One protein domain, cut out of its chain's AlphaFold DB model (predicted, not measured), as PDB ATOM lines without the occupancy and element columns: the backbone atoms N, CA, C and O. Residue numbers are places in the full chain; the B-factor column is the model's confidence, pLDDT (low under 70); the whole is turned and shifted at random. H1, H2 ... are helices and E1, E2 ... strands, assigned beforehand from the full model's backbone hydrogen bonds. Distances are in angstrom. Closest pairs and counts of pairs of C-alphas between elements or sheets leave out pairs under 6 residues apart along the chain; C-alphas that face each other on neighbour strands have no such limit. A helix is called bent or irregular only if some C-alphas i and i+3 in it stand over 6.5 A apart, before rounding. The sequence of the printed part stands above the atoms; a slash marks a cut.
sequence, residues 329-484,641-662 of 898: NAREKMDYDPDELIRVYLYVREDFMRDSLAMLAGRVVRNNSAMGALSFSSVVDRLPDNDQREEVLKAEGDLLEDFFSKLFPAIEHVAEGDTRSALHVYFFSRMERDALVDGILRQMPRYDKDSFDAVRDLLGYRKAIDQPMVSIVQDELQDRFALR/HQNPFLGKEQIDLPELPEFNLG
ATOM      1  N   ASN A 329      33.109 -44.437  -8.778       83.75
ATOM      2  CA  ASN A 329      34.446 -44.876  -9.191       83.75
ATOM      3  C   ASN A 329      35.225 -43.798  -9.957       83.75
ATOM      4  O   ASN A 329      36.452 -43.805  -9.948       83.75
ATOM      5  N   ALA A 330      34.521 -42.927 -10.687       83.25
ATOM      6  CA  ALA A 330      35.150 -41.803 -11.366       83.25
ATOM      7  C   ALA A 330      35.554 -40.741 -10.341       83.25
ATOM      8  O   ALA A 330      36.705 -40.330 -10.365       83.25
ATOM      9  N   ARG A 331      34.663 -40.395  -9.394       84.44
ATOM     10  CA  ARG A 331      34.909 -39.394  -8.335       84.44
ATOM     11  C   ARG A 331      36.164 -39.678  -7.507       84.44
ATOM     12  O   ARG A 331      36.865 -38.743  -7.161       84.44
ATOM     13  N   GLU A 332      36.493 -40.946  -7.249       83.56
ATOM     14  CA  GLU A 332      37.740 -41.329  -6.552       83.56
ATOM     15  C   GLU A 332      39.030 -40.910  -7.281       83.56
ATOM     16  O   GLU A 332      40.104 -40.924  -6.684       83.56
ATOM     17  N   LYS A 333      38.935 -40.582  -8.571       83.00
ATOM     18  CA  LYS A 333      40.054 -40.251  -9.461       83.00
ATOM     19  C   LYS A 333      39.945 -38.840 -10.051       83.00
ATOM     20  O   LYS A 333      40.674 -38.538 -10.989       83.00
ATOM     21  N   MET A 334      38.990 -38.034  -9.587       86.31
ATOM     22  CA  MET A 334      38.810 -36.655 -10.042       86.31
ATOM     23  C   MET A 334      39.627 -35.704  -9.174       86.31
ATOM     24  O   MET A 334      39.710 -35.896  -7.962       86.31
ATOM     25  N   ASP A 335      40.141 -34.641  -9.788       85.31
ATOM     26  CA  ASP A 335      40.887 -33.586  -9.087       85.31
ATOM     27  C   ASP A 335      39.970 -32.538  -8.426       85.31
ATOM     28  O   ASP A 335      40.430 -31.658  -7.703       85.31
ATOM     29  N   TYR A 336      38.656 -32.639  -8.649       89.12
ATOM     30  CA  TYR A 336      37.635 -31.754  -8.091       89.12
ATOM     31  C   TYR A 336      36.362 -32.528  -7.735       89.12
ATOM     32  O   TYR A 336      36.093 -33.602  -8.281       89.12
ATOM     33  N   ASP A 337      35.548 -31.959  -6.843       89.31
ATOM     34  CA  ASP A 337      34.221 -32.483  -6.529       89.31
ATOM     35  C   ASP A 337      33.154 -31.860  -7.461       89.31
ATOM     36  O   ASP A 337      32.947 -30.642  -7.422       89.31
ATOM     37  N   PRO A 338      32.434 -32.665  -8.275       88.88
ATOM     38  CA  PRO A 338      31.306 -32.195  -9.083       88.88
ATOM     39  C   PRO A 338      30.227 -31.448  -8.298       88.88
ATOM     40  O   PRO A 338      29.584 -30.553  -8.843       88.88
ATOM     41  N   ASP A 339      30.010 -31.821  -7.033       88.88
ATOM     42  CA  ASP A 339      28.965 -31.215  -6.210       88.88
ATOM     43  C   ASP A 339      29.367 -29.825  -5.692       88.88
ATOM     44  O   ASP A 339      28.498 -29.009  -5.373       88.88
ATOM     45  N   GLU A 340      30.673 -29.544  -5.642       90.12
ATOM     46  CA  GLU A 340      31.236 -28.263  -5.207       90.12
ATOM     47  C   GLU A 340      31.502 -27.296  -6.366       90.12
ATOM     48  O   GLU A 340      31.586 -26.090  -6.132       90.12
ATOM     49  N   LEU A 341      31.576 -27.804  -7.603       93.62
ATOM     50  CA  LEU A 341      31.813 -27.012  -8.809       93.62
ATOM     51  C   LEU A 341      30.768 -25.894  -8.964       93.62
ATOM     52  O   LEU A 341      29.573 -26.146  -9.158       93.62
ATOM     53  N   ILE A 342      31.243 -24.650  -8.960       95.81
ATOM     54  CA  ILE A 342      30.434 -23.475  -9.276       95.81
ATOM     55  C   ILE A 342      30.362 -23.331 -10.798       95.81
ATOM     56  O   ILE A 342      31.373 -23.166 -11.484       95.81
ATOM     57  N   ARG A 343      29.145 -23.378 -11.334       96.69
ATOM     58  CA  ARG A 343      28.856 -23.271 -12.767       96.69
ATOM     59  C   ARG A 343      28.208 -21.926 -13.060       96.69
ATOM     60  O   ARG A 343      27.174 -21.597 -12.473       96.69
ATOM     61  N   VAL A 344      28.811 -21.166 -13.968       97.75
ATOM     62  CA  VAL A 344      28.376 -19.823 -14.368       97.75
ATOM     63  C   VAL A 344      27.928 -19.858 -15.827       97.75
ATOM     64  O   VAL A 344      28.740 -20.073 -16.718       97.75
ATOM     65  N   TYR A 345      26.645 -19.631 -16.085       98.25
ATOM     66  CA  TYR A 345      26.061 -19.600 -17.427       98.25
ATOM     67  C   TYR A 345      25.826 -18.158 -17.847       98.25
ATOM     68  O   TYR A 345      25.003 -17.463 -17.240       98.25
ATOM     69  N   LEU A 346      26.533 -17.716 -18.881       97.88
ATOM     70  CA  LEU A 346      26.472 -16.349 -19.375       97.88
ATOM     71  C   LEU A 346      25.704 -16.290 -20.691       97.88
ATOM     72  O   LEU A 346      25.861 -17.140 -21.565       97.88
ATOM     73  N   TYR A 347      24.872 -15.264 -20.812       97.81
ATOM     74  CA  TYR A 347      24.204 -14.889 -22.045       97.81
ATOM     75  C   TYR A 347      24.590 -13.447 -22.376       97.81
ATOM     76  O   TYR A 347      24.495 -12.559 -21.524       97.81
ATOM     77  N   VAL A 348      25.020 -13.220 -23.616       96.69
ATOM     78  CA  VAL A 348      25.583 -11.944 -24.065       96.69
ATOM     79  C   VAL A 348      24.838 -11.493 -25.308       96.69
ATOM     80  O   VAL A 348      24.747 -12.235 -26.286       96.69
ATOM     81  N   ARG A 349      24.297 -10.272 -25.278       95.12
ATOM     82  CA  ARG A 349      23.670  -9.646 -26.442       95.12
ATOM     83  C   ARG A 349      24.443  -8.411 -26.853       95.12
ATOM     84  O   ARG A 349      24.398  -7.393 -26.164       95.12
ATOM     85  N   GLU A 350      25.076  -8.500 -28.010       92.94
ATOM     86  CA  GLU A 350      25.679  -7.362 -28.689       92.94
ATOM     87  C   GLU A 350      24.616  -6.504 -29.398       92.94
ATOM     88  O   GLU A 350      23.629  -7.005 -29.950       92.94
ATOM     89  N   ASP A 351      24.851  -5.199 -29.402       91.19
ATOM     90  CA  ASP A 351      24.311  -4.253 -30.359       91.19
ATOM     91  C   ASP A 351      25.302  -4.035 -31.512       91.19
ATOM     92  O   ASP A 351      26.094  -3.092 -31.515       91.19
ATOM     93  N   PHE A 352      25.213  -4.891 -32.527       80.81
ATOM     94  CA  PHE A 352      26.047  -4.806 -33.732       80.81
ATOM     95  C   PHE A 352      25.853  -3.493 -34.524       80.81
ATOM     96  O   PHE A 352      26.698  -3.110 -35.338       80.81
ATOM     97  N   MET A 353      24.744  -2.771 -34.308       76.62
ATOM     98  CA  MET A 353      24.512  -1.473 -34.950       76.62
ATOM     99  C   MET A 353      25.336  -0.368 -34.299       76.62
ATOM    100  O   MET A 353      25.695   0.594 -34.973       76.62
ATOM    101  N   ARG A 354      25.630  -0.499 -33.004       81.56
ATOM    102  CA  ARG A 354      26.340   0.511 -32.211       81.56
ATOM    103  C   ARG A 354      27.728   0.064 -31.757       81.56
ATOM    104  O   ARG A 354      28.371   0.805 -31.018       81.56
ATOM    105  N   ASP A 355      28.161  -1.128 -32.183       85.44
ATOM    106  CA  ASP A 355      29.414  -1.781 -31.777       85.44
ATOM    107  C   ASP A 355      29.614  -1.674 -30.254       85.44
ATOM    108  O   ASP A 355      30.479  -0.954 -29.745       85.44
ATOM    109  N   SER A 356      28.665  -2.257 -29.518       91.75
ATOM    110  CA  SER A 356      28.615  -2.220 -28.054       91.75
ATOM    111  C   SER A 356      27.767  -3.358 -27.496       91.75
ATOM    112  O   SER A 356      26.949  -3.944 -28.202       91.75
ATOM    113  N   LEU A 357      27.898  -3.661 -26.209       95.50
ATOM    114  CA  LEU A 357      27.005  -4.591 -25.516       95.50
ATOM    115  C   LEU A 357      25.635  -3.955 -25.209       95.50
ATOM    116  O   LEU A 357      25.533  -2.842 -24.693       95.50
ATOM    117  N   ALA A 358      24.558  -4.694 -25.490       95.56
ATOM    118  CA  ALA A 358      23.178  -4.287 -25.220       95.56
ATOM    119  C   ALA A 358      22.613  -4.915 -23.938       95.56
ATOM    120  O   ALA A 358      21.793  -4.309 -23.245       95.56
ATOM    121  N   MET A 359      22.988  -6.159 -23.644       97.12
ATOM    122  CA  MET A 359      22.490  -6.879 -22.474       97.12
ATOM    123  C   MET A 359      23.441  -8.001 -22.071       97.12
ATOM    124  O   MET A 359      24.019  -8.676 -22.922       97.12
ATOM    125  N   LEU A 360      23.514  -8.241 -20.764       98.19
ATOM    126  CA  LEU A 360      24.177  -9.385 -20.154       98.19
ATOM    127  C   LEU A 360      23.206 -10.081 -19.198       98.19
ATOM    128  O   LEU A 360      22.451  -9.427 -18.476       98.19
ATOM    129  N   ALA A 361      23.218 -11.408 -19.182       98.44
ATOM    130  CA  ALA A 361      22.495 -12.194 -18.191       98.44
ATOM    131  C   ALA A 361      23.351 -13.355 -17.687       98.44
ATOM    132  O   ALA A 361      24.185 -13.906 -18.406       98.44
ATOM    133  N   GLY A 362      23.152 -13.698 -16.420       98.19
ATOM    134  CA  GLY A 362      23.938 -14.684 -15.705       98.19
ATOM    135  C   GLY A 362      23.051 -15.649 -14.937       98.19
ATOM    136  O   GLY A 362      21.992 -15.290 -14.413       98.19
ATOM    137  N   ARG A 363      23.505 -16.896 -14.842       98.19
ATOM    138  CA  ARG A 363      22.988 -17.872 -13.886       98.19
ATOM    139  C   ARG A 363      24.146 -18.578 -13.198       98.19
ATOM    140  O   ARG A 363      25.015 -19.105 -13.879       98.19
ATOM    141  N   VAL A 364      24.134 -18.620 -11.871       98.12
ATOM    142  CA  VAL A 364      25.174 -19.263 -11.058       98.12
ATOM    143  C   VAL A 364      24.563 -20.416 -10.273       98.12
ATOM    144  O   VAL A 364      23.495 -20.265  -9.670       98.12
ATOM    145  N   VAL A 365      25.207 -21.582 -10.326       96.38
ATOM    146  CA  VAL A 365      24.690 -22.835  -9.761       96.38
ATOM    147  C   VAL A 365      25.804 -23.632  -9.094       96.38
ATOM    148  O   VAL A 365      26.904 -23.732  -9.630       96.38
ATOM    149  N   ARG A 366      25.477 -24.261  -7.963       93.75
ATOM    150  CA  ARG A 366      26.269 -25.295  -7.289       93.75
ATOM    151  C   ARG A 366      25.312 -26.373  -6.783       93.75
ATOM    152  O   ARG A 366      24.285 -26.036  -6.193       93.75
ATOM    153  N   ASN A 367      25.610 -27.649  -7.030       88.38
ATOM    154  CA  ASN A 367      24.651 -28.744  -6.804       88.38
ATOM    155  C   ASN A 367      24.250 -28.900  -5.339       88.38
ATOM    156  O   ASN A 367      23.088 -29.171  -5.039       88.38
ATOM    157  N   ASN A 368      25.210 -28.746  -4.430       83.81
ATOM    158  CA  ASN A 368      24.993 -28.937  -2.999       83.81
ATOM    159  C   ASN A 368      24.545 -27.660  -2.258       83.81
ATOM    160  O   ASN A 368      24.368 -27.718  -1.042       83.81
ATOM    161  N   SER A 369      24.324 -26.542  -2.962       86.44
ATOM    162  CA  SER A 369      23.892 -25.283  -2.345       86.44
ATOM    163  C   SER A 369      22.415 -25.333  -1.929       86.44
ATOM    164  O   SER A 369      21.519 -25.609  -2.734       86.44
ATOM    165  N   ALA A 370      22.141 -25.004  -0.667       84.50
ATOM    166  CA  ALA A 370      20.801 -24.801  -0.123       84.50
ATOM    167  C   ALA A 370      20.101 -23.542  -0.676       84.50
ATOM    168  O   ALA A 370      18.867 -23.489  -0.683       84.50
ATOM    169  N   MET A 371      20.857 -22.537  -1.132       83.31
ATOM    170  CA  MET A 371      20.317 -21.346  -1.805       83.31
ATOM    171  C   MET A 371      19.744 -21.651  -3.194       83.31
ATOM    172  O   MET A 371      18.861 -20.930  -3.669       83.31
ATOM    173  N   GLY A 372      20.205 -22.733  -3.824       88.00
ATOM    174  CA  GLY A 372      19.860 -23.072  -5.196       88.00
ATOM    175  C   GLY A 372      20.472 -22.100  -6.207       88.00
ATOM    176  O   GLY A 372      21.389 -21.338  -5.916       88.00
ATOM    177  N   ALA A 373      19.972 -22.149  -7.437       94.00
ATOM    178  CA  ALA A 373      20.499 -21.338  -8.525       94.00
ATOM    179  C   ALA A 373      20.075 -19.864  -8.425       94.00
ATOM    180  O   ALA A 373      18.888 -19.568  -8.267       94.00
ATOM    181  N   LEU A 374      21.023 -18.951  -8.642       96.69
ATOM    182  CA  LEU A 374      20.774 -17.513  -8.740       96.69
ATOM    183  C   LEU A 374      20.812 -17.070 -10.202       96.69
ATOM    184  O   LEU A 374      21.712 -17.459 -10.941       96.69
ATOM    185  N   SER A 375      19.844 -16.255 -10.616       97.06
ATOM    186  CA  SER A 375      19.776 -15.652 -11.950       97.06
ATOM    187  C   SER A 375      19.655 -14.140 -11.832       97.06
ATOM    188  O   SER A 375      19.046 -13.642 -10.886       97.06
ATOM    189  N   PHE A 376      20.280 -13.427 -12.762       97.94
ATOM    190  CA  PHE A 376      20.288 -11.970 -12.808       97.94
ATOM    191  C   PHE A 376      20.585 -11.482 -14.226       97.94
ATOM    192  O   PHE A 376      21.155 -12.200 -15.051       97.94
ATOM    193  N   SER A 377      20.220 -10.236 -14.500       97.94
ATOM    194  CA  SER A 377      20.444  -9.588 -15.785       97.94
ATOM    195  C   SER A 377      20.742  -8.099 -15.635       97.94
ATOM    196  O   SER A 377      20.435  -7.465 -14.615       97.94
ATOM    197  N   SER A 378      21.347  -7.553 -16.682       97.94
ATOM    198  CA  SER A 378      21.674  -6.145 -16.856       97.94
ATOM    199  C   SER A 378      21.373  -5.770 -18.303       97.94
ATOM    200  O   SER A 378      21.861  -6.413 -19.230       97.94
ATOM    201  N   VAL A 379      20.539  -4.753 -18.509       97.19
ATOM    202  CA  VAL A 379      20.151  -4.253 -19.837       97.19
ATOM    203  C   VAL A 379      20.614  -2.811 -19.930       97.19
ATOM    204  O   VAL A 379      20.296  -2.027 -19.040       97.19
ATOM    205  N   VAL A 380      21.303  -2.458 -21.015       95.25
ATOM    206  CA  VAL A 380      21.899  -1.129 -21.211       95.25
ATOM    207  C   VAL A 380      20.910  -0.006 -20.884       95.25
ATOM    208  O   VAL A 380      19.761  -0.017 -21.328       95.25
ATOM    209  N   ASP A 381      21.320   0.980 -20.089       89.69
ATOM    210  CA  ASP A 381      20.377   1.968 -19.553       89.69
ATOM    211  C   ASP A 381      19.853   2.946 -20.600       89.69
ATOM    212  O   ASP A 381      18.668   3.289 -20.596       89.69
ATOM    213  N   ARG A 382      20.719   3.341 -21.531       89.12
ATOM    214  CA  ARG A 382      20.461   4.357 -22.550       89.12
ATOM    215  C   ARG A 382      20.984   3.902 -23.903       89.12
ATOM    216  O   ARG A 382      21.973   3.179 -23.971       89.12
ATOM    217  N   LEU A 383      20.346   4.364 -24.977       88.88
ATOM    218  CA  LEU A 383      20.755   4.042 -26.344       88.88
ATOM    219  C   LEU A 383      21.150   5.301 -27.136       88.88
ATOM    220  O   LEU A 383      20.382   5.704 -28.015       88.88
ATOM    221  N   PRO A 384      22.311   5.925 -26.844       85.88
ATOM    222  CA  PRO A 384      22.816   7.054 -27.623       85.88
ATOM    223  C   PRO A 384      22.949   6.693 -29.107       85.88
ATOM    224  O   PRO A 384      22.996   5.506 -29.469       85.88
ATOM    225  N   ASP A 385      22.942   7.713 -29.954       77.25
ATOM    226  CA  ASP A 385      23.214   7.561 -31.383       77.25
ATOM    227  C   ASP A 385      24.724   7.362 -31.626       77.25
ATOM    228  O   ASP A 385      25.546   7.576 -30.732       77.25
ATOM    229  N   ASN A 386      25.089   6.832 -32.795       68.19
ATOM    230  CA  ASN A 386      26.469   6.408 -33.081       68.19
ATOM    231  C   ASN A 386      27.455   7.575 -33.190       68.19
ATOM    232  O   ASN A 386      28.619   7.426 -32.818       68.19
ATOM    233  N   ASP A 387      26.970   8.737 -33.625       68.56
ATOM    234  CA  ASP A 387      27.685  10.016 -33.610       68.56
ATOM    235  C   ASP A 387      28.113  10.426 -32.185       68.56
ATOM    236  O   ASP A 387      29.072  11.174 -31.994       68.56
ATOM    237  N   GLN A 388      27.465   9.868 -31.157       77.44
ATOM    238  CA  GLN A 388      27.779  10.053 -29.740       77.44
ATOM    239  C   GLN A 388      28.613   8.888 -29.184       77.44
ATOM    240  O   GLN A 388      28.305   8.335 -28.123       77.44
ATOM    241  N   ARG A 389      29.699   8.506 -29.871       84.75
ATOM    242  CA  ARG A 389      30.509   7.316 -29.536       84.75
ATOM    243  C   ARG A 389      30.950   7.248 -28.070       84.75
ATOM    244  O   ARG A 389      30.814   6.201 -27.443       84.75
ATOM    245  N   GLU A 390      31.407   8.352 -27.487       87.56
ATOM    246  CA  GLU A 390      31.795   8.393 -26.065       87.56
ATOM    247  C   GLU A 390      30.613   8.126 -25.118       87.56
ATOM    248  O   GLU A 390      30.769   7.528 -24.052       87.56
ATOM    249  N   GLU A 391      29.395   8.506 -25.507       89.44
ATOM    250  CA  GLU A 391      28.206   8.187 -24.729       89.44
ATOM    251  C   GLU A 391      27.803   6.715 -24.843       89.44
ATOM    252  O   GLU A 391      27.397   6.128 -23.833       89.44
ATOM    253  N   VAL A 392      27.932   6.123 -26.038       89.31
ATOM    254  CA  VAL A 392      27.724   4.683 -26.270       89.31
ATOM    255  C   VAL A 392      28.683   3.872 -25.402       89.31
ATOM    256  O   VAL A 392      28.246   3.000 -24.653       89.31
ATOM    257  N   LEU A 393      29.969   4.224 -25.424       90.25
ATOM    258  CA  LEU A 393      31.005   3.548 -24.647       90.25
ATOM    259  C   LEU A 393      30.767   3.673 -23.144       90.25
ATOM    260  O   LEU A 393      30.884   2.684 -22.429       90.25
ATOM    261  N   LYS A 394      30.356   4.850 -22.661       91.50
ATOM    262  CA  LYS A 394      29.973   5.008 -21.255       91.50
ATOM    263  C   LYS A 394      28.775   4.126 -20.879       91.50
ATOM    264  O   LYS A 394      28.771   3.539 -19.807       91.50
ATOM    265  N   ALA A 395      27.765   4.021 -21.745       93.31
ATOM    266  CA  ALA A 395      26.605   3.166 -21.481       93.31
ATOM    267  C   ALA A 395      26.977   1.669 -21.433       93.31
ATOM    268  O   ALA A 395      26.415   0.933 -20.625       93.31
ATOM    269  N   GLU A 396      27.926   1.230 -22.265       94.38
ATOM    270  CA  GLU A 396      28.499  -0.123 -22.218       94.38
ATOM    271  C   GLU A 396      29.309  -0.362 -20.931       94.38
ATOM    272  O   GLU A 396      29.146  -1.399 -20.288       94.38
ATOM    273  N   GLY A 397      30.137   0.600 -20.516       92.81
ATOM    274  CA  GLY A 397      30.895   0.513 -19.265       92.81
ATOM    275  C   GLY A 397      30.001   0.439 -18.023       92.81
ATOM    276  O   GLY A 397      30.228  -0.402 -17.152       92.81
ATOM    277  N   ASP A 398      28.941   1.254 -17.975       92.81
ATOM    278  CA  ASP A 398      27.932   1.224 -16.904       92.81
ATOM    279  C   ASP A 398      27.186  -0.135 -16.880       92.81
ATOM    280  O   ASP A 398      26.927  -0.686 -15.808       92.81
ATOM    281  N   LEU A 399      26.897  -0.718 -18.054       95.56
ATOM    282  CA  LEU A 399      26.301  -2.057 -18.186       95.56
ATOM    283  C   LEU A 399      27.218  -3.157 -17.621       95.56
ATOM    284  O   LEU A 399      26.745  -4.023 -16.883       95.56
ATOM    285  N   LEU A 400      28.508  -3.139 -17.974       94.25
ATOM    286  CA  LEU A 400      29.493  -4.112 -17.485       94.25
ATOM    287  C   LEU A 400      29.693  -4.000 -15.969       94.25
ATOM    288  O   LEU A 400      29.742  -5.019 -15.280       94.25
ATOM    289  N   GLU A 401      29.767  -2.775 -15.443       91.38
ATOM    290  CA  GLU A 401      29.840  -2.526 -14.001       91.38
ATOM    291  C   GLU A 401      28.634  -3.110 -13.261       91.38
ATOM    292  O   GLU A 401      28.812  -3.873 -12.307       91.38
ATOM    293  N   ASP A 402      27.415  -2.786 -13.703       94.19
ATOM    294  CA  ASP A 402      26.192  -3.306 -13.089       94.19
ATOM    295  C   ASP A 402      26.162  -4.840 -13.144       94.19
ATOM    296  O   ASP A 402      25.860  -5.491 -12.139       94.19
ATOM    297  N   PHE A 403      26.555  -5.434 -14.273       96.00
ATOM    298  CA  PHE A 403      26.577  -6.885 -14.429       96.00
ATOM    299  C   PHE A 403      27.566  -7.575 -13.478       96.00
ATOM    300  O   PHE A 403      27.184  -8.503 -12.758       96.00
ATOM    301  N   PHE A 404      28.821  -7.121 -13.417       92.38
ATOM    302  CA  PHE A 404      29.821  -7.747 -12.546       92.38
ATOM    303  C   PHE A 404      29.557  -7.494 -11.061       92.38
ATOM    304  O   PHE A 404      29.817  -8.380 -10.242       92.38
ATOM    305  N   SER A 405      28.922  -6.367 -10.715       91.50
ATOM    306  CA  SER A 405      28.437  -6.115  -9.352       91.50
ATOM    307  C   SER A 405      27.368  -7.117  -8.890       91.50
ATOM    308  O   SER A 405      27.165  -7.283  -7.689       91.50
ATOM    309  N   LYS A 406      26.699  -7.808  -9.824       95.38
ATOM    310  CA  LYS A 406      25.739  -8.890  -9.549       95.38
ATOM    311  C   LYS A 406      26.391 -10.273  -9.628       95.38
ATOM    312  O   LYS A 406      26.077 -11.132  -8.805       95.38
ATOM    313  N   LEU A 407      27.308 -10.481 -10.579       95.44
ATOM    314  CA  LEU A 407      27.968 -11.771 -10.813       95.44
ATOM    315  C   LEU A 407      28.821 -12.227  -9.628       95.44
ATOM    316  O   LEU A 407      28.614 -13.339  -9.143       95.44
ATOM    317  N   PHE A 408      29.762 -11.398  -9.163       92.81
ATOM    318  CA  PHE A 408      30.681 -11.823  -8.102       92.81
ATOM    319  C   PHE A 408      29.948 -12.143  -6.797       92.81
ATOM    320  O   PHE A 408      30.146 -13.243  -6.276       92.81
ATOM    321  N   PRO A 409      29.000 -11.309  -6.318       92.50
ATOM    322  CA  PRO A 409      28.199 -11.698  -5.167       92.50
ATOM    323  C   PRO A 409      27.398 -12.973  -5.417       92.50
ATOM    324  O   PRO A 409      27.315 -13.804  -4.521       92.50
ATOM    325  N   ALA A 410      26.816 -13.189  -6.601       95.50
ATOM    326  CA  ALA A 410      26.081 -14.428  -6.867       95.50
ATOM    327  C   ALA A 410      26.969 -15.681  -6.727       95.50
ATOM    328  O   ALA A 410      26.502 -16.692  -6.199       95.50
ATOM    329  N   ILE A 411      28.242 -15.601  -7.135       94.75
ATOM    330  CA  ILE A 411      29.246 -16.656  -6.925       94.75
ATOM    331  C   ILE A 411      29.494 -16.880  -5.430       94.75
ATOM    332  O   ILE A 411      29.364 -18.011  -4.961       94.75
ATOM    333  N   GLU A 412      29.767 -15.820  -4.668       92.62
ATOM    334  CA  GLU A 412      30.004 -15.911  -3.218       92.62
ATOM    335  C   GLU A 412      28.800 -16.481  -2.451       92.62
ATOM    336  O   GLU A 412      28.959 -17.299  -1.544       92.62
ATOM    337  N   HIS A 413      27.579 -16.082  -2.820       92.75
ATOM    338  CA  HIS A 413      26.358 -16.556  -2.170       92.75
ATOM    339  C   HIS A 413      26.139 -18.055  -2.413       92.75
ATOM    340  O   HIS A 413      25.851 -18.792  -1.473       92.75
ATOM    341  N   VAL A 414      26.318 -18.518  -3.655       94.19
ATOM    342  CA  VAL A 414      26.187 -19.939  -4.019       94.19
ATOM    343  C   VAL A 414      27.331 -20.788  -3.439       94.19
ATOM    344  O   VAL A 414      27.164 -21.990  -3.222       94.19
ATOM    345  N   ALA A 415      28.476 -20.178  -3.126       92.00
ATOM    346  CA  ALA A 415      29.575 -20.828  -2.417       92.00
ATOM    347  C   ALA A 415      29.292 -21.073  -0.920       92.00
ATOM    348  O   ALA A 415      30.013 -21.836  -0.286       92.00
ATOM    349  N   GLU A 416      28.245 -20.470  -0.345       89.31
ATOM    350  CA  GLU A 416      27.774 -20.717   1.031       89.31
ATOM    351  C   GLU A 416      28.849 -20.587   2.128       89.31
ATOM    352  O   GLU A 416      28.793 -21.245   3.168       89.31
ATOM    353  N   GLY A 417      29.802 -19.675   1.924       84.62
ATOM    354  CA  GLY A 417      30.879 -19.384   2.873       84.62
ATOM    355  C   GLY A 417      32.174 -20.157   2.628       84.62
ATOM    356  O   GLY A 417      33.151 -19.902   3.337       84.62
ATOM    357  N   ASP A 418      32.216 -21.040   1.628       88.62
ATOM    358  CA  ASP A 418      33.478 -21.591   1.143       88.62
ATOM    359  C   ASP A 418      34.301 -20.479   0.493       88.62
ATOM    360  O   ASP A 418      33.815 -19.734  -0.355       88.62
ATOM    361  N   THR A 419      35.564 -20.356   0.897       89.44
ATOM    362  CA  THR A 419      36.472 -19.336   0.350       89.44
ATOM    363  C   THR A 419      37.209 -19.824  -0.890       89.44
ATOM    364  O   THR A 419      37.807 -19.023  -1.594       89.44
ATOM    365  N   ARG A 420      37.188 -21.133  -1.165       91.19
ATOM    366  CA  ARG A 420      37.822 -21.736  -2.336       91.19
ATOM    367  C   ARG A 420      36.897 -22.761  -2.970       91.19
ATOM    368  O   ARG A 420      36.410 -23.646  -2.274       91.19
ATOM    369  N   SER A 421      36.691 -22.658  -4.279       91.06
ATOM    370  CA  SER A 421      35.949 -23.667  -5.039       91.06
ATOM    371  C   SER A 421      36.419 -23.742  -6.490       91.06
ATOM    372  O   SER A 421      37.003 -22.794  -7.019       91.06
ATOM    373  N   ALA A 422      36.177 -24.883  -7.133       92.38
ATOM    374  CA  ALA A 422      36.331 -25.008  -8.575       92.38
ATOM    375  C   ALA A 422      35.234 -24.192  -9.277       92.38
ATOM    376  O   ALA A 422      34.071 -24.209  -8.864       92.38
ATOM    377  N   LEU A 423      35.595 -23.511 -10.361       93.00
ATOM    378  CA  LEU A 423      34.685 -22.670 -11.135       93.00
ATOM    379  C   LEU A 423      34.739 -23.038 -12.623       93.00
ATOM    380  O   LEU A 423      35.775 -23.463 -13.151       93.00
ATOM    381  N   HIS A 424      33.609 -22.911 -13.319       95.19
ATOM    382  CA  HIS A 424      33.567 -23.012 -14.775       95.19
ATOM    383  C   HIS A 424      32.513 -22.093 -15.392       95.19
ATOM    384  O   HIS A 424      31.391 -21.996 -14.888       95.19
ATOM    385  N   VAL A 425      32.876 -21.460 -16.506       96.12
ATOM    386  CA  VAL A 425      32.028 -20.524 -17.245       96.12
ATOM    387  C   VAL A 425      31.549 -21.162 -18.548       96.12
ATOM    388  O   VAL A 425      32.326 -21.751 -19.298       96.12
ATOM    389  N   TYR A 426      30.263 -21.015 -18.838       97.12
ATOM    390  CA  TYR A 426      29.613 -21.546 -20.027       97.12
ATOM    391  C   TYR A 426      29.024 -20.411 -20.856       97.12
ATOM    392  O   TYR A 426      28.258 -19.592 -20.339       97.12
ATOM    393  N   PHE A 427      29.323 -20.435 -22.150       96.88
ATOM    394  CA  PHE A 427      28.610 -19.679 -23.177       96.88
ATOM    395  C   PHE A 427      27.894 -20.661 -24.099       96.88
ATOM    396  O   PHE A 427      28.316 -21.817 -24.243       96.88
ATOM    397  N   PHE A 428      26.824 -20.214 -24.754       95.50
ATOM    398  CA  PHE A 428      26.235 -21.047 -25.790       95.50
ATOM    399  C   PHE A 428      27.123 -21.033 -27.035       95.50
ATOM    400  O   PHE A 428      27.495 -22.107 -27.501       95.50
ATOM    401  N   SER A 429      27.512 -19.856 -27.536       93.62
ATOM    402  CA  SER A 429      28.302 -19.710 -28.771       93.62
ATOM    403  C   SER A 429      29.601 -18.921 -28.570       93.62
ATOM    404  O   SER A 429      29.737 -18.144 -27.625       93.62
ATOM    405  N   ARG A 430      30.564 -19.093 -29.491       91.75
ATOM    406  CA  ARG A 430      31.821 -18.311 -29.510       91.75
ATOM    407  C   ARG A 430      31.563 -16.815 -29.626       91.75
ATOM    408  O   ARG A 430      32.144 -16.046 -28.880       91.75
ATOM    409  N   MET A 431      30.605 -16.440 -30.470       89.94
ATOM    410  CA  MET A 431      30.189 -15.053 -30.669       89.94
ATOM    411  C   MET A 431      29.794 -14.354 -29.358       89.94
ATOM    412  O   MET A 431      30.129 -13.195 -29.175       89.94
ATOM    413  N   GLU A 432      29.116 -15.036 -28.425       93.56
ATOM    414  CA  GLU A 432      28.787 -14.437 -27.120       93.56
ATOM    415  C   GLU A 432      30.030 -14.171 -26.270       93.56
ATOM    416  O   GLU A 432      30.140 -13.114 -25.649       93.56
ATOM    417  N   ARG A 433      30.959 -15.135 -26.236       93.38
ATOM    418  CA  ARG A 433      32.230 -14.988 -25.523       93.38
ATOM    419  C   ARG A 433      33.029 -13.830 -26.111       93.38
ATOM    420  O   ARG A 433      33.492 -12.980 -25.359       93.38
ATOM    421  N   ASP A 434      33.183 -13.821 -27.429       92.19
ATOM    422  CA  ASP A 434      34.018 -12.853 -28.131       92.19
ATOM    423  C   ASP A 434      33.424 -11.444 -27.987       92.19
ATOM    424  O   ASP A 434      34.132 -10.545 -27.553       92.19
ATOM    425  N   ALA A 435      32.101 -11.278 -28.125       93.00
ATOM    426  CA  ALA A 435      31.435  -9.995 -27.876       93.00
ATOM    427  C   ALA A 435      31.652  -9.464 -26.444       93.00
ATOM    428  O   ALA A 435      31.821  -8.257 -26.252       93.00
ATOM    429  N   LEU A 436      31.653 -10.338 -25.427       94.94
ATOM    430  CA  LEU A 436      31.959  -9.933 -24.049       94.94
ATOM    431  C   LEU A 436      33.424  -9.511 -23.899       94.94
ATOM    432  O   LEU A 436      33.691  -8.488 -23.270       94.94
ATOM    433  N   VAL A 437      34.357 -10.285 -24.458       92.00
ATOM    434  CA  VAL A 437      35.793  -9.971 -24.416       92.00
ATOM    435  C   VAL A 437      36.067  -8.648 -25.127       92.00
ATOM    436  O   VAL A 437      36.706  -7.779 -24.540       92.00
ATOM    437  N   ASP A 438      35.513  -8.444 -26.319       91.75
ATOM    438  CA  ASP A 438      35.658  -7.206 -27.086       91.75
ATOM    439  C   ASP A 438      35.072  -6.010 -26.326       91.75
ATOM    440  O   ASP A 438      35.709  -4.960 -26.226       91.75
ATOM    441  N   GLY A 439      33.902  -6.185 -25.700       92.62
ATOM    442  CA  GLY A 439      33.310  -5.184 -24.812       92.62
ATOM    443  C   GLY A 439      34.223  -4.815 -23.643       92.62
ATOM    444  O   GLY A 439      34.410  -3.634 -23.365       92.62
ATOM    445  N   ILE A 440      34.854  -5.794 -22.988       91.25
ATOM    446  CA  ILE A 440      35.821  -5.539 -21.908       91.25
ATOM    447  C   ILE A 440      37.049  -4.789 -22.446       91.25
ATOM    448  O   ILE A 440      37.431  -3.760 -21.884       91.25
ATOM    449  N   LEU A 441      37.632  -5.247 -23.559       89.25
ATOM    450  CA  LEU A 441      38.817  -4.637 -24.171       89.25
ATOM    451  C   LEU A 441      38.567  -3.179 -24.590       89.25
ATOM    452  O   LEU A 441      39.427  -2.325 -24.360       89.25
ATOM    453  N   ARG A 442      37.380  -2.857 -25.126       88.88
ATOM    454  CA  ARG A 442      36.984  -1.470 -25.444       88.88
ATOM    455  C   ARG A 442      36.949  -0.564 -24.210       88.88
ATOM    456  O   ARG A 442      37.197   0.642 -24.331       88.88
ATOM    457  N   GLN A 443      36.638  -1.115 -23.039       89.44
ATOM    458  CA  GLN A 443      36.472  -0.353 -21.798       89.44
ATOM    459  C   GLN A 443      37.744  -0.267 -20.949       89.44
ATOM    460  O   GLN A 443      37.880   0.688 -20.184       89.44
ATOM    461  N   MET A 444      38.703  -1.182 -21.117       83.69
ATOM    462  CA  MET A 444      39.960  -1.191 -20.356       83.69
ATOM    463  C   MET A 444      40.732   0.147 -20.371       83.69
ATOM    464  O   MET A 444      41.171   0.578 -19.310       83.69
ATOM    465  N   PRO A 445      40.873   0.881 -21.499       81.69
ATOM    466  CA  PRO A 445      41.554   2.182 -21.480       81.69
ATOM    467  C   PRO A 445      40.805   3.279 -20.705       81.69
ATOM    468  O   PRO A 445      41.360   4.352 -20.467       81.69
ATOM    469  N   ARG A 446      39.522   3.057 -20.387       75.38
ATOM    470  CA  ARG A 446      38.584   4.064 -19.862       75.38
ATOM    471  C   ARG A 446      38.229   3.841 -18.396       75.38
ATOM    472  O   ARG A 446      37.955   4.810 -17.688       75.38
ATOM    473  N   TYR A 447      38.227   2.590 -17.952       71.19
ATOM    474  CA  TYR A 447      37.863   2.191 -16.600       71.19
ATOM    475  C   TYR A 447      39.063   1.528 -15.921       71.19
ATOM    476  O   TYR A 447      39.460   0.430 -16.288       71.19
ATOM    477  N   ASP A 448      39.599   2.193 -14.900       59.75
ATOM    478  CA  ASP A 448      40.592   1.632 -13.976       59.75
ATOM    479  C   ASP A 448      39.856   0.766 -12.944       59.75
ATOM    480  O   ASP A 448      39.505   1.227 -11.853       59.75
ATOM    481  N   LYS A 449      39.451  -0.439 -13.355       66.00
ATOM    482  CA  LYS A 449      38.748  -1.388 -12.488       66.00
ATOM    483  C   LYS A 449      39.396  -2.755 -12.568       66.00
ATOM    484  O   LYS A 449      39.226  -3.449 -13.570       66.00
ATOM    485  N   ASP A 450      39.979  -3.169 -11.449       69.06
ATOM    486  CA  ASP A 450      40.561  -4.499 -11.235       69.06
ATOM    487  C   ASP A 450      39.614  -5.631 -11.687       69.06
ATOM    488  O   ASP A 450      40.039  -6.611 -12.290       69.06
ATOM    489  N   SER A 451      38.294  -5.442 -11.542       71.88
ATOM    490  CA  SER A 451      37.278  -6.415 -11.967       71.88
ATOM    491  C   SER A 451      37.267  -6.732 -13.468       71.88
ATOM    492  O   SER A 451      36.856  -7.823 -13.855       71.88
ATOM    493  N   PHE A 452      37.646  -5.785 -14.332       80.75
ATOM    494  CA  PHE A 452      37.668  -6.016 -15.782       80.75
ATOM    495  C   PHE A 452      38.902  -6.823 -16.188       80.75
ATOM    496  O   PHE A 452      38.776  -7.765 -16.974       80.75
ATOM    497  N   ASP A 453      40.057  -6.507 -15.599       78.50
ATOM    498  CA  ASP A 453      41.277  -7.303 -15.748       78.50
ATOM    499  C   ASP A 453      41.064  -8.725 -15.225       78.50
ATOM    500  O   ASP A 453      41.385  -9.686 -15.921       78.50
ATOM    501  N   ALA A 454      40.398  -8.866 -14.077       81.19
ATOM    502  CA  ALA A 454      40.076 -10.157 -13.492       81.19
ATOM    503  C   ALA A 454      39.216 -11.043 -14.389       81.19
ATOM    504  O   ALA A 454      39.509 -12.226 -14.559       81.19
ATOM    505  N   VAL A 455      38.164 -10.496 -15.005       82.31
ATOM    506  CA  VAL A 455      37.319 -11.278 -15.920       82.31
ATOM    507  C   VAL A 455      38.068 -11.604 -17.209       82.31
ATOM    508  O   VAL A 455      37.959 -12.734 -17.687       82.31
ATOM    509  N   ARG A 456      38.852 -10.666 -17.760       83.75
ATOM    510  CA  ARG A 456      39.715 -10.934 -18.921       83.75
ATOM    511  C   ARG A 456      40.660 -12.098 -18.628       83.75
ATOM    512  O   ARG A 456      40.734 -13.024 -19.430       83.75
ATOM    513  N   ASP A 457      41.332 -12.065 -17.486       82.69
ATOM    514  CA  ASP A 457      42.307 -13.075 -17.078       82.69
ATOM    515  C   ASP A 457      41.632 -14.414 -16.757       82.69
ATOM    516  O   ASP A 457      42.105 -15.464 -17.194       82.69
ATOM    517  N   LEU A 458      40.458 -14.395 -16.115       83.12
ATOM    518  CA  LEU A 458      39.647 -15.592 -15.879       83.12
ATOM    519  C   LEU A 458      39.210 -16.252 -17.201       83.12
ATOM    520  O   LEU A 458      39.299 -17.469 -17.359       83.12
ATOM    521  N   LEU A 459      38.752 -15.462 -18.177       83.25
ATOM    522  CA  LEU A 459      38.388 -15.948 -19.516       83.25
ATOM    523  C   LEU A 459      39.612 -16.250 -20.402       83.25
ATOM    524  O   LEU A 459      39.462 -16.877 -21.461       83.25
ATOM    525  N   GLY A 460      40.792 -15.796 -19.975       77.56
ATOM    526  CA  GLY A 460      42.095 -15.975 -20.605       77.56
ATOM    527  C   GLY A 460      42.837 -17.236 -20.165       77.56
ATOM    528  O   GLY A 460      43.833 -17.575 -20.794       77.56
ATOM    529  N   TYR A 461      42.343 -17.957 -19.151       80.62
ATOM    530  CA  TYR A 461      42.860 -19.269 -18.750       80.62
ATOM    531  C   TYR A 461      42.974 -20.218 -19.950       80.62
ATOM    532  O   TYR A 461      41.989 -20.511 -20.645       80.62
ATOM    533  N   ARG A 462      44.177 -20.746 -20.173       76.00
ATOM    534  CA  ARG A 462      44.473 -21.634 -21.301       76.00
ATOM    535  C   ARG A 462      44.485 -23.070 -20.811       76.00
ATOM    536  O   ARG A 462      45.239 -23.417 -19.916       76.00
ATOM    537  N   LYS A 463      43.701 -23.942 -21.451       71.75
ATOM    538  CA  LYS A 463      43.626 -25.373 -21.097       71.75
ATOM    539  C   LYS A 463      44.990 -26.082 -21.095       71.75
ATOM    540  O   LYS A 463      45.141 -27.054 -20.371       71.75
ATOM    541  N   ALA A 464      45.923 -25.629 -21.932       65.25
ATOM    542  CA  ALA A 464      47.255 -26.213 -22.070       65.25
ATOM    543  C   ALA A 464      48.208 -25.871 -20.914       65.25
ATOM    544  O   ALA A 464      49.118 -26.644 -20.664       65.25
ATOM    545  N   ILE A 465      48.005 -24.727 -20.254       68.50
ATOM    546  CA  ILE A 465      48.964 -24.146 -19.299       68.50
ATOM    547  C   ILE A 465      48.355 -24.077 -17.901       68.50
ATOM    548  O   ILE A 465      48.988 -24.420 -16.913       68.50
ATOM    549  N   ASP A 466      47.110 -23.612 -17.827       77.62
ATOM    550  CA  ASP A 466      46.449 -23.268 -16.584       77.62
ATOM    551  C   ASP A 466      45.391 -24.341 -16.239       77.62
ATOM    552  O   ASP A 466      45.681 -25.417 -15.731       77.62
ATOM    553  N   GLN A 467      44.125 -24.081 -16.569       80.12
ATOM    554  CA  GLN A 467      43.017 -25.027 -16.495       80.12
ATOM    555  C   GLN A 467      41.929 -24.608 -17.496       80.12
ATOM    556  O   GLN A 467      41.786 -23.426 -17.809       80.12
ATOM    557  N   PRO A 468      41.113 -25.534 -18.019       85.06
ATOM    558  CA  PRO A 468      39.985 -25.189 -18.878       85.06
ATOM    559  C   PRO A 468      38.939 -24.373 -18.105       85.06
ATOM    560  O   PRO A 468      38.200 -24.930 -17.298       85.06
ATOM    561  N   MET A 469      38.826 -23.065 -18.360       89.38
ATOM    562  CA  MET A 469      37.883 -22.197 -17.633       89.38
ATOM    563  C   MET A 469      36.557 -21.960 -18.351       89.38
ATOM    564  O   MET A 469      35.540 -21.748 -17.688       89.38
ATOM    565  N   VAL A 470      36.541 -22.078 -19.677       92.44
ATOM    566  CA  VAL A 470      35.387 -21.739 -20.514       92.44
ATOM    567  C   VAL A 470      34.986 -22.916 -21.396       92.44
ATOM    568  O   VAL A 470      35.849 -23.560 -21.992       92.44
ATOM    569  N   SER A 471      33.681 -23.157 -21.514       93.06
ATOM    570  CA  SER A 471      33.101 -24.087 -22.486       93.06
ATOM    571  C   SER A 471      32.104 -23.400 -23.412       93.06
ATOM    572  O   SER A 471      31.279 -22.598 -22.970       93.06
ATOM    573  N   ILE A 472      32.161 -23.758 -24.699       94.31
ATOM    574  CA  ILE A 472      31.184 -23.358 -25.716       94.31
ATOM    575  C   ILE A 472      30.247 -24.542 -25.964       94.31
ATOM    576  O   ILE A 472      30.634 -25.535 -26.581       94.31
ATOM    577  N   VAL A 473      29.016 -24.450 -25.461       93.75
ATOM    578  CA  VAL A 473      28.068 -25.578 -25.475       93.75
ATOM    579  C   VAL A 473      27.600 -25.916 -26.896       93.75
ATOM    580  O   VAL A 473      27.396 -27.087 -27.204       93.75
ATOM    581  N   GLN A 474      27.466 -24.928 -27.787       92.62
ATOM    582  CA  GLN A 474      27.076 -25.156 -29.183       92.62
ATOM    583  C   GLN A 474      28.077 -26.059 -29.915       92.62
ATOM    584  O   GLN A 474      27.651 -27.003 -30.579       92.62
ATOM    585  N   ASP A 475      29.379 -25.810 -29.755       90.94
ATOM    586  CA  ASP A 475      30.438 -26.606 -30.383       90.94
ATOM    587  C   ASP A 475      30.392 -28.052 -29.892       90.94
ATOM    588  O   ASP A 475      30.391 -28.987 -30.689       90.94
ATOM    589  N   GLU A 476      30.272 -28.240 -28.577       89.50
ATOM    590  CA  GLU A 476      30.152 -29.563 -27.965       89.50
ATOM    591  C   GLU A 476      28.946 -30.335 -28.529       89.50
ATOM    592  O   GLU A 476      29.063 -31.505 -28.900       89.50
ATOM    593  N   LEU A 477      27.796 -29.665 -28.659       89.44
ATOM    594  CA  LEU A 477      26.575 -30.245 -29.216       89.44
ATOM    595  C   LEU A 477      26.710 -30.589 -30.703       89.44
ATOM    596  O   LEU A 477      26.294 -31.670 -31.119       89.44
ATOM    597  N   GLN A 478      27.324 -29.722 -31.504       87.81
ATOM    598  CA  GLN A 478      27.543 -29.978 -32.928       87.81
ATOM    599  C   GLN A 478      28.591 -31.072 -33.179       87.81
ATOM    600  O   GLN A 478      28.450 -31.860 -34.128       87.81
ATOM    601  N   ASP A 479      29.647 -31.128 -32.373       86.50
ATOM    602  CA  ASP A 479      30.768 -32.038 -32.589       86.50
ATOM    603  C   ASP A 479      30.542 -33.437 -32.054       86.50
ATOM    604  O   ASP A 479      30.981 -34.403 -32.689       86.50
ATOM    605  N   ARG A 480      29.805 -33.567 -30.951       87.25
ATOM    606  CA  ARG A 480      29.653 -34.857 -30.275       87.25
ATOM    607  C   ARG A 480      28.280 -35.457 -30.363       87.25
ATOM    608  O   ARG A 480      28.156 -36.637 -30.069       87.25
ATOM    609  N   PHE A 481      27.267 -34.701 -30.768       88.62
ATOM    610  CA  PHE A 481      25.895 -35.172 -30.702       88.62
ATOM    611  C   PHE A 481      25.190 -35.071 -32.054       88.62
ATOM    612  O   PHE A 481      25.408 -34.159 -32.852       88.62
ATOM    613  N   ALA A 482      24.361 -36.071 -32.341       89.19
ATOM    614  CA  ALA A 482      23.576 -36.118 -33.565       89.19
ATOM    615  C   ALA A 482      22.213 -35.455 -33.320       89.19
ATOM    616  O   ALA A 482      21.371 -36.004 -32.607       89.19
ATOM    617  N   LEU A 483      22.017 -34.262 -33.891       87.25
ATOM    618  CA  LEU A 483      20.773 -33.496 -33.779       87.25
ATOM    619  C   LEU A 483      19.689 -34.065 -34.706       87.25
ATOM    620  O   LEU A 483      19.979 -34.527 -35.809       87.25
ATOM    621  N   ARG A 484      18.435 -34.013 -34.246       86.44
ATOM    622  CA  ARG A 484      17.242 -34.463 -34.984       86.44
ATOM    623  C   ARG A 484      16.582 -33.381 -35.806       86.44
ATOM    624  O   ARG A 484      15.875 -33.691 -36.751       86.44
ATOM    625  N   HIS A 641      27.847 -37.829 -20.469       83.94
ATOM    626  CA  HIS A 641      28.958 -37.875 -21.425       83.94
ATOM    627  C   HIS A 641      30.023 -36.803 -21.157       83.94
ATOM    628  O   HIS A 641      30.961 -36.682 -21.940       83.94
ATOM    629  N   GLN A 642      29.885 -36.045 -20.070       88.44
ATOM    630  CA  GLN A 642      30.860 -35.041 -19.651       88.44
ATOM    631  C   GLN A 642      32.173 -35.683 -19.199       88.44
ATOM    632  O   GLN A 642      32.240 -36.885 -18.929       88.44
ATOM    633  N   ASN A 643      33.228 -34.876 -19.108       88.38
ATOM    634  CA  ASN A 643      34.566 -35.351 -18.810       88.38
ATOM    635  C   ASN A 643      34.889 -35.229 -17.307       88.38
ATOM    636  O   ASN A 643      35.116 -34.122 -16.807       88.38
ATOM    637  N   PRO A 644      34.943 -36.349 -16.559       85.81
ATOM    638  CA  PRO A 644      35.306 -36.323 -15.145       85.81
ATOM    639  C   PRO A 644      36.785 -36.000 -14.917       85.81
ATOM    640  O   PRO A 644      37.139 -35.525 -13.848       85.81
ATOM    641  N   PHE A 645      37.645 -36.198 -15.912       84.31
ATOM    642  CA  PHE A 645      39.088 -35.972 -15.806       84.31
ATOM    643  C   PHE A 645      39.510 -34.638 -16.430       84.31
ATOM    644  O   PHE A 645      40.665 -34.448 -16.801       84.31
ATOM    645  N   LEU A 646      38.560 -33.713 -16.585       82.31
ATOM    646  CA  LEU A 646      38.872 -32.340 -16.938       82.31
ATOM    647  C   LEU A 646      39.521 -31.679 -15.713       82.31
ATOM    648  O   LEU A 646      38.813 -31.372 -14.761       82.31
ATOM    649  N   GLY A 647      40.847 -31.514 -15.716       78.44
ATOM    650  CA  GLY A 647      41.588 -30.937 -14.587       78.44
ATOM    651  C   GLY A 647      41.010 -29.586 -14.159       78.44
ATOM    652  O   GLY A 647      40.813 -28.700 -14.992       78.44
ATOM    653  N   LYS A 648      40.683 -29.452 -12.871       88.31
ATOM    654  CA  LYS A 648      40.087 -28.248 -12.284       88.31
ATOM    655  C   LYS A 648      40.725 -27.953 -10.946       88.31
ATOM    656  O   LYS A 648      40.709 -28.796 -10.056       88.31
ATOM    657  N   GLU A 649      41.194 -26.725 -10.794       86.88
ATOM    658  CA  GLU A 649      41.775 -26.249  -9.546       86.88
ATOM    659  C   GLU A 649      40.821 -25.291  -8.833       86.88
ATOM    660  O   GLU A 649      40.054 -24.554  -9.460       86.88
ATOM    661  N   GLN A 650      40.877 -25.289  -7.501       89.12
ATOM    662  CA  GLN A 650      40.080 -24.377  -6.688       89.12
ATOM    663  C   GLN A 650      40.659 -22.957  -6.714       89.12
ATOM    664  O   GLN A 650      41.828 -22.757  -6.364       89.12
ATOM    665  N   ILE A 651      39.811 -21.975  -7.013       87.50
ATOM    666  CA  ILE A 651      40.147 -20.544  -7.048       87.50
ATOM    667  C   ILE A 651      39.728 -19.887  -5.729       87.50
ATOM    668  O   ILE A 651      38.751 -20.319  -5.116       87.50
ATOM    669  N   ASP A 652      40.468 -18.866  -5.288       88.81
ATOM    670  CA  ASP A 652      40.097 -18.026  -4.145       88.81
ATOM    671  C   ASP A 652      38.932 -17.100  -4.530       88.81
ATOM    672  O   ASP A 652      39.071 -16.238  -5.395       88.81
ATOM    673  N   LEU A 653      37.755 -17.343  -3.948       87.75
ATOM    674  CA  LEU A 653      36.518 -16.659  -4.327       87.75
ATOM    675  C   LEU A 653      36.497 -15.183  -3.881       87.75
ATOM    676  O   LEU A 653      36.146 -14.345  -4.710       87.75
ATOM    677  N   PRO A 654      36.895 -14.836  -2.638       85.81
ATOM    678  CA  PRO A 654      37.062 -13.442  -2.214       85.81
ATOM    679  C   PRO A 654      37.999 -12.594  -3.086       85.81
ATOM    680  O   PRO A 654      37.769 -11.394  -3.220       85.81
ATOM    681  N   GLU A 655      39.046 -13.192  -3.661       84.00
ATOM    682  CA  GLU A 655      40.022 -12.487  -4.507       84.00
ATOM    683  C   GLU A 655      39.625 -12.459  -5.996       84.00
ATOM    684  O   GLU A 655      40.323 -11.853  -6.804       84.00
ATOM    685  N   LEU A 656      38.484 -13.055  -6.384       84.44
ATOM    686  CA  LEU A 656      38.025 -13.075  -7.781       84.44
ATOM    687  C   LEU A 656      37.954 -11.693  -8.448       84.44
ATOM    688  O   LEU A 656      38.325 -11.619  -9.616       84.44
ATOM    689  N   PRO A 657      37.501 -10.607  -7.788       83.69
ATOM    690  CA  PRO A 657      37.468  -9.283  -8.412       83.69
ATOM    691  C   PRO A 657      38.850  -8.679  -8.698       83.69
ATOM    692  O   PRO A 657      38.922  -7.712  -9.447       83.69
ATOM    693  N   GLU A 658      39.917  -9.222  -8.108       82.62
ATOM    694  CA  GLU A 658      41.313  -8.776  -8.259       82.62
ATOM    695  C   GLU A 658      42.184  -9.862  -8.926       82.62
ATOM    696  O   GLU A 658      43.417  -9.773  -8.948       82.62
ATOM    697  N   PHE A 659      41.544 -10.912  -9.457       82.56
ATOM    698  CA  PHE A 659      42.220 -12.048 -10.067       82.56
ATOM    699  C   PHE A 659      43.166 -11.590 -11.184       82.56
ATOM    700  O   PHE A 659      42.821 -10.744 -12.002       82.56
ATOM    701  N   ASN A 660      44.360 -12.173 -11.247       78.50
ATOM    702  CA  ASN A 660      45.289 -11.941 -12.344       78.50
ATOM    703  C   ASN A 660      46.132 -13.188 -12.618       78.50
ATOM    704  O   ASN A 660      46.382 -13.998 -11.723       78.50
ATOM    705  N   LEU A 661      46.612 -13.326 -13.855       77.00
ATOM    706  CA  LEU A 661      47.519 -14.419 -14.248       77.00
ATOM    707  C   LEU A 661      48.988 -14.177 -13.815       77.00
ATOM    708  O   LEU A 661      49.879 -14.976 -14.131       77.00
ATOM    709  N   GLY A 662      49.247 -13.109 -13.052       73.19
ATOM    710  CA  GLY A 662      50.568 -12.674 -12.601       73.19
ATOM    711  C   GLY A 662      51.408 -11.998 -13.690       73.19
ATOM    712  O   GLY A 662      51.032 -11.948 -14.859       73.19
TER     713      GLY A 662
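This is residues 329 to 484 and 641 to 662 of the 898 residues of an uncharacterized protein of Halarchaeum sp. CBA1220 (UniProt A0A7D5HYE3). A twisted sheet of six strands curls round one long helix, H1, and a second helix, H2, packs on the same face of the sheet, steeply tilted to H1 and meeting it with its last residues, 439 to 443. H3 turns back from H2 and only grazes the sheet, while H4 follows E5 away from the sheet and has its centre farthest from the mean of the C-alphas. The printed part has 178 residues with four named helices and six named strands, in the order E1 E2 E3 H1 E4 H2 H3 E5 H4 E6; the class is mixed, helices and strands. The branched sheet is mixed: E1 and E2, E2 and E3, and E4 and E6 are antiparallel, E1 and E4, and E4 and E5 parallel. The whole is compact, with a radius of gyration of the C-alphas of 17.1 A and spans of 60 by 43 by 33 A.

E1, residues 342 to 351, E2, 356 to 365, and E3, 374 to 379, form a meander, each strand the antiparallel neighbour of the one before; N 347 and O 361 are 2.8 A apart, N 362 and O 376 2.8 A. On the other side of E1 from E2 is E4, residues 420 to 427, with N 344 and O 424 at 2.9 A. E4 has three neighbours in staggered pairing: E6, residues 650 to 652, beside 420 to 422, with N 651 and O 421 at 2.9 A; E1 beside 423 to 426; and E5, residues 470 to 472, beside 425 to 427, with N 471 and O 425 at 3.0 A. H1, residues 386 to 414, is on the sheet; its closest C-alphas to E3 are those of Phe 403 and Ser 378, 5.5 A apart. H1 has a kink of 36 degrees near residue 393 and is irregular, with C-alphas 387 and 390 8.7 A apart. H2, residues 430 to 443, is on the same face; its residues 439 to 443 alone touch residues 393 to 400 of H1, closest at the C-alphas of Gly 397 and Gln 443, 6.2 A, at a steep tilt of 68 degrees, only just short of about perpendicular. H2 and H3, residues 450 to 460, form a helical hairpin and only just touch, with 3 pairs of C-alphas within 8 A, closest at Ile 440 and Phe 452, 6.4 A. E4, H2, H3 and E5 make a strand-helix-strand unit, two parallel neighbour strands joined through helices, with a right-handed crossover. H4, residues 473 to 480, is not on the sheet and is apart from H1 and H3. Every O i to N i+4 pair is within hydrogen-bond range in H2, H3 and H4, and 22 of 25 in H1.

E1 begins at C-alpha 342 (30.434, -23.475, -9.276) and is 29.2 A long, E2 27.8 A, E3 17.3 A and E4 22.9 A. H1 runs 39.2 A to C-alpha 414 (26.187, -19.939, -4.019), H2 20.1 A and H3 14.9 A. E5, H4 and E6 are short, and E6 ends at C-alpha 652 (40.097, -18.026, -4.145).

The C-alphas farthest apart are those of Asn 329 and Asp 387, 60.5 A. Residues 485 to 640 are not printed, and C-alphas 484 and 641 are 18.2 A apart across the cut. Of the links that are printed whole, none is long. Mean pLDDT of the printed part is 88.2; residues 386 to 387, 448 to 450 and 464 to 465 are under 70.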